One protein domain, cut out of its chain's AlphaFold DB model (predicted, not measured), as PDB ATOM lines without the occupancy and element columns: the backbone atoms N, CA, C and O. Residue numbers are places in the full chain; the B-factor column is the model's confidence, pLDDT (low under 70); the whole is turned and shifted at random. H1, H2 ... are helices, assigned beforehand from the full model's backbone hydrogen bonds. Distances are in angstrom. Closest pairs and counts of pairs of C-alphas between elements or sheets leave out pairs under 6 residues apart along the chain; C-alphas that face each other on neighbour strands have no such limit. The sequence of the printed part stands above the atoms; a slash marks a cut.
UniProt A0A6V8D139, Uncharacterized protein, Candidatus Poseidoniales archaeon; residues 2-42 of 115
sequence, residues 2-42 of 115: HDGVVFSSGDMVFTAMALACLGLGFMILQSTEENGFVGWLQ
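AT A GLANCE: This is residues 2 to 42 of the 115 residues of an uncharacterized protein of Candidatus Poseidoniales archaeon (UniProt A0A6V8D139). One long, straight helix, H1, makes most of the length, with the short helix H2 set crosswise at its last end and the unnamed residues 2 to 8 sticking out from its first end, toward the same side as H2. The printed part has 41 residues with two named helices, H1 then H2, and no named strand; the class is all helix. It is extended, with a radius of gyration of the C-alphas of 15.7 A and spans of 47 by 20 by 6 A.

HOW THE PARTS SIT: H1, residues 9 to 32, touches H2, residues 36 to 42, with its residues 26 to 30 alone. The closest C-alphas are those of Gln 30 and Gly 36, 3.9 A apart. Their lines are about perpendicular, at 78 degrees. In both helices every O i to N i+4 pair is within hydrogen-bond range.

IN THESE COORDINATES: H1 measures 35.0 A from C-alpha 9 at (49.882, -87.881, 22.456) to C-alpha 32. H2 measures 10.0 A and ends at C-alpha 42, (58.108, -87.200, -15.723).

THE WHOLE: The C-alphas farthest apart, those of His 2 and Glu 34, are 48.3 A apart. Residues 2 to 25 stand free. The link from H1 to H2 is tight. The printed part has no cut. Residues 2 to 7 have pLDDT under 70.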
ATOM      1  N   HIS A   2      55.139-108.898  23.053       47.44
ATOM      2  CA  HIS A   2      55.302-107.632  22.331       47.44
ATOM      3  C   HIS A   2      54.108-106.739  22.665       47.44
ATOM      4  O   HIS A   2      52.988-107.049  22.257       47.44
ATOM      5  N   ASP A   3      54.342-105.684  23.436       53.38
ATOM      6  CA  ASP A   3      53.340-104.652  23.646       53.38
ATOM      7  C   ASP A   3      53.048-103.977  22.304       53.38
ATOM      8  O   ASP A   3      53.952-103.652  21.530       53.38
ATOM      9  N   GLY A   4      51.755-103.877  21.995       57.28
ATOM     10  CA  GLY A   4      51.245-103.263  20.777       57.28
ATOM     11  C   GLY A   4      51.661-101.799  20.665       57.28
ATOM     12  O   GLY A   4      52.127-101.198  21.626       57.28
ATOM     13  N   VAL A   5      51.484-101.230  19.472       63.62
ATOM     14  CA  VAL A   5      51.771 -99.820  19.172       63.62
ATOM     15  C   VAL A   5      51.191 -98.918  20.270       63.62
ATOM     16  O   VAL A   5      49.976 -98.735  20.358       63.62
ATOM     17  N   VAL A   6      52.060 -98.376  21.126       68.69
ATOM     18  CA  VAL A   6      51.684 -97.426  22.175       68.69
ATOM     19  C   VAL A   6      51.690 -96.044  21.538       68.69
ATOM     20  O   VAL A   6      52.746 -95.456  21.347       68.69
ATOM     21  N   PHE A   7      50.514 -95.543  21.166       69.94
ATOM     22  CA  PHE A   7      50.374 -94.182  20.653       69.94
ATOM     23  C   PHE A   7      50.498 -93.184  21.807       69.94
ATOM     24  O   PHE A   7      49.607 -93.100  22.658       69.94
ATOM     25  N   SER A   8      51.588 -92.418  21.836       85.12
ATOM     26  CA  SER A   8      51.700 -91.254  22.714       85.12
ATOM     27  C   SER A   8      50.972 -90.058  22.097       85.12
ATOM     28  O   SER A   8      50.929 -89.895  20.876       85.12
ATOM     29  N   SER A   9      50.447 -89.154  22.930       81.06
ATOM     30  CA  SER A   9      49.882 -87.881  22.456       81.06
ATOM     31  C   SER A   9      50.897 -87.069  21.638       81.06
ATOM     32  O   SER A   9      50.506 -86.341  20.729       81.06
ATOM     33  N   GLY A  10      52.198 -87.221  21.923       85.19
ATOM     34  CA  GLY A  10      53.267 -86.603  21.135       85.19
ATOM     35  C   GLY A  10      53.324 -87.130  19.698       85.19
ATOM     36  O   GLY A  10      53.370 -86.335  18.761       85.19
ATOM     37  N   ASP A  11      53.228 -88.448  19.512       87.75
ATOM     38  CA  ASP A  11      53.292 -89.086  18.189       87.75
ATOM     39  C   ASP A  11      52.156 -88.603  17.282       87.75
ATOM     40  O   ASP A  11      52.357 -88.370  16.090       87.75
ATOM     41  N   MET A  12      50.970 -88.379  17.857       88.44
ATOM     42  CA  MET A  12      49.812 -87.852  17.134       88.44
ATOM     43  C   MET A  12      50.040 -86.424  16.627       88.44
ATOM     44  O   MET A  12      49.719 -86.128  15.477       88.44
ATOM     45  N   VAL A  13      50.623 -85.546  17.452       92.31
ATOM     46  CA  VAL A  13      50.918 -84.156  17.062       92.31
ATOM     47  C   VAL A  13      51.975 -84.116  15.959       92.31
ATOM     48  O   VAL A  13      51.775 -83.444  14.946       92.31
ATOM     49  N   PHE A  14      53.067 -84.873  16.106       91.00
ATOM     50  CA  PHE A  14      54.106 -84.942  15.074       91.00
ATOM     51  C   PHE A  14      53.589 -85.562  13.772       91.00
ATOM     52  O   PHE A  14      53.902 -85.058  12.694       91.00
ATOM     53  N   THR A  15      52.738 -86.589  13.851       91.06
ATOM     54  CA  THR A  15      52.110 -87.195  12.667       91.06
ATOM     55  C   THR A  15      51.171 -86.214  11.965       91.06
ATOM     56  O   THR A  15      51.228 -86.081  10.744       91.06
ATOM     57  N   ALA A  16      50.340 -85.481  12.711       93.69
ATOM     58  CA  ALA A  16      49.448 -84.475  12.136       93.69
ATOM     59  C   ALA A  16      50.232 -83.350  11.442       93.69
ATOM     60  O   ALA A  16      49.889 -82.948  10.330       93.69
ATOM     61  N   MET A  17      51.321 -82.887  12.061       93.38
ATOM     62  CA  MET A  17      52.206 -81.886  11.468       93.38
ATOM     63  C   MET A  17      52.891 -82.413  10.200       93.38
ATOM     64  O   MET A  17      52.930 -81.709   9.194       93.38
ATOM     65  N   ALA A  18      53.371 -83.659  10.210       92.81
ATOM     66  CA  ALA A  18      53.960 -84.287   9.029       92.81
ATOM     67  C   ALA A  18      52.951 -84.372   7.873       92.81
ATOM     68  O   ALA A  18      53.277 -84.004   6.746       92.81
ATOM     69  N   LEU A  19      51.710 -84.780   8.150       95.19
ATOM     70  CA  LEU A  19      50.643 -84.827   7.147       95.19
ATOM     71  C   LEU A  19      50.292 -83.438   6.603       95.19
ATOM     72  O   LEU A  19      50.088 -83.297   5.399       95.19
ATOM     73  N   ALA A  20      50.261 -82.412   7.457       95.94
ATOM     74  CA  ALA A  20      50.041 -81.036   7.020       95.94
ATOM     75  C   ALA A  20      51.157 -80.566   6.073       95.94
ATOM     76  O   ALA A  20      50.868 -80.050   4.993       95.94
ATOM     77  N   CYS A  21      52.423 -80.810   6.425       95.44
ATOM     78  CA  CYS A  21      53.564 -80.493   5.566       95.44
ATOM     79  C   CYS A  21      53.505 -81.243   4.227       95.44
ATOM     80  O   CYS A  21      53.730 -80.637   3.180       95.44
ATOM     81  N   LEU A  22      53.155 -82.534   4.238       94.44
ATOM     82  CA  LEU A  22      52.993 -83.330   3.017       94.44
ATOM     83  C   LEU A  22      51.850 -82.805   2.138       94.44
ATOM     84  O   LEU A  22      52.021 -82.688   0.927       94.44
ATOM     85  N   GLY A  23      50.710 -82.450   2.736       93.75
ATOM     86  CA  GLY A  23      49.566 -81.887   2.020       93.75
ATOM     87  C   GLY A  23      49.888 -80.544   1.366       93.75
ATOM     88  O   GLY A  23      49.571 -80.338   0.195       93.75
ATOM     89  N   LEU A  24      50.581 -79.655   2.085       94.88
ATOM     90  CA  LEU A  24      51.055 -78.383   1.537       94.88
ATOM     91  C   LEU A  24      52.063 -78.598   0.404       94.88
ATOM     92  O   LEU A  24      51.933 -77.979  -0.649       94.88
ATOM     93  N   GLY A  25      53.026 -79.508   0.586       90.56
ATOM     94  CA  GLY A  25      53.996 -79.857  -0.452       90.56
ATOM     95  C   GLY A  25      53.324 -80.389  -1.718       90.56
ATOM     96  O   GLY A  25      53.641 -79.944  -2.819       90.56
ATOM     97  N   PHE A  26      52.337 -81.277  -1.568       91.00
ATOM     98  CA  PHE A  26      51.558 -81.803  -2.688       91.00
ATOM     99  C   PHE A  26      50.759 -80.704  -3.404       91.00
ATOM    100  O   PHE A  26      50.755 -80.649  -4.633       91.00
ATOM    101  N   MET A  27      50.131 -79.794  -2.654       91.31
ATOM    102  CA  MET A  27      49.366 -78.678  -3.216       91.31
ATOM    103  C   MET A  27      50.255 -77.709  -4.007       91.31
ATOM    104  O   MET A  27      49.904 -77.330  -5.125       91.31
ATOM    105  N   ILE A  28      51.416 -77.342  -3.455       90.69
ATOM    106  CA  ILE A  28      52.394 -76.479  -4.133       90.69
ATOM    107  C   ILE A  28      52.855 -77.138  -5.430       90.69
ATOM    108  O   ILE A  28      52.845 -76.499  -6.484       90.69
ATOM    109  N   LEU A  29      53.192 -78.425  -5.375       89.81
ATOM    110  CA  LEU A  29      53.638 -79.166  -6.545       89.81
ATOM    111  C   LEU A  29      52.566 -79.223  -7.638       89.81
ATOM    112  O   LEU A  29      52.856 -78.964  -8.802       89.81
ATOM    113  N   GLN A  30      51.318 -79.499  -7.254       90.38
ATOM    114  CA  GLN A  30      50.190 -79.512  -8.180       90.38
ATOM    115  C   GLN A  30      49.934 -78.134  -8.812       90.38
ATOM    116  O   GLN A  30      49.473 -78.072  -9.945       90.38
ATOM    117  N   SER A  31      50.221 -77.044  -8.097       87.62
ATOM    118  CA  SER A  31      50.063 -75.681  -8.622       87.62
ATOM    119  C   SER A  31      51.220 -75.198  -9.503       87.62
ATOM    120  O   SER A  31      51.033 -74.260 -10.271       87.62
ATOM    121  N   THR A  32      52.402 -75.808  -9.379       86.88
ATOM    122  CA  THR A  32      53.625 -75.347 -10.059       86.88
ATOM    123  C   THR A  32      53.845 -76.059 -11.393       86.88
ATOM    124  O   THR A  32      54.322 -75.446 -12.342       86.88
ATOM    125  N   GLU A  33      53.494 -77.343 -11.477       83.50
ATOM    126  CA  GLU A  33      53.692 -78.166 -12.673       83.50
ATOM    127  C   GLU A  33      52.410 -78.260 -13.505       83.50
ATOM    128  O   GLU A  33      51.340 -78.554 -12.974       83.50
ATOM    129  N   GLU A  34      52.520 -78.087 -14.824       79.75
ATOM    130  CA  GLU A  34      51.376 -78.109 -15.756       79.75
ATOM    131  C   GLU A  34      50.626 -79.458 -15.721       79.75
ATOM    132  O   GLU A  34      49.402 -79.508 -15.811       79.75
ATOM    133  N   ASN A  35      51.360 -80.550 -15.481       84.88
ATOM    134  CA  ASN A  35      50.828 -81.905 -15.280       84.88
ATOM    135  C   ASN A  35      50.821 -82.333 -13.793       84.88
ATOM    136  O   ASN A  35      50.740 -83.527 -13.472       84.88
ATOM    137  N   GLY A  36      50.952 -81.376 -12.870       87.94
ATOM    138  CA  GLY A  36      51.007 -81.583 -11.424       87.94
ATOM    139  C   GLY A  36      52.072 -82.594 -10.984       87.94
ATOM    140  O   GLY A  36      53.181 -82.637 -11.511       87.94
ATOM    141  N   PHE A  37      51.719 -83.459 -10.025       85.25
ATOM    142  CA  PHE A  37      52.621 -84.501  -9.509       85.25
ATOM    143  C   PHE A  37      53.123 -85.471 -10.596       85.25
ATOM    144  O   PHE A  37      54.269 -85.918 -10.542       85.25
ATOM    145  N   VAL A  38      52.294 -85.790 -11.598       86.50
ATOM    146  CA  VAL A  38      52.696 -86.670 -12.710       86.50
ATOM    147  C   VAL A  38      53.718 -85.970 -13.603       86.50
ATOM    148  O   VAL A  38      54.703 -86.598 -13.987       86.50
ATOM    149  N   GLY A  39      53.525 -84.676 -13.870       86.38
ATOM    150  CA  GLY A  39      54.498 -83.838 -14.574       86.38
ATOM    151  C   GLY A  39      55.849 -83.832 -13.882       86.38
ATOM    152  O   GLY A  39      56.850 -84.195 -14.489       86.38
ATOM    153  N   TRP A  40      55.848 -83.556 -12.579       88.19
ATOM    154  CA  TRP A  40      57.054 -83.593 -11.756       88.19
ATOM    155  C   TRP A  40      57.793 -84.939 -11.817       88.19
ATOM    156  O   TRP A  40      59.017 -84.969 -11.959       88.19
ATOM    157  N   LEU A  41      57.067 -86.066 -11.752       88.00
ATOM    158  CA  LEU A  41      57.671 -87.396 -11.908       88.00
ATOM    159  C   LEU A  41      58.286 -87.584 -13.301       88.00
ATOM    160  O   LEU A  41      59.400 -88.100 -13.416       88.00
ATOM    161  N   GLN A  42      57.591 -87.150 -14.353       86.81
ATOM    162  CA  GLN A  42      58.108 -87.200 -15.723       86.81
ATOM    163  C   GLN A  42      59.366 -86.340 -15.887       86.81
ATOM    164  O   GLN A  42      60.294 -86.759 -16.584       86.81
TER     165      GLN A  42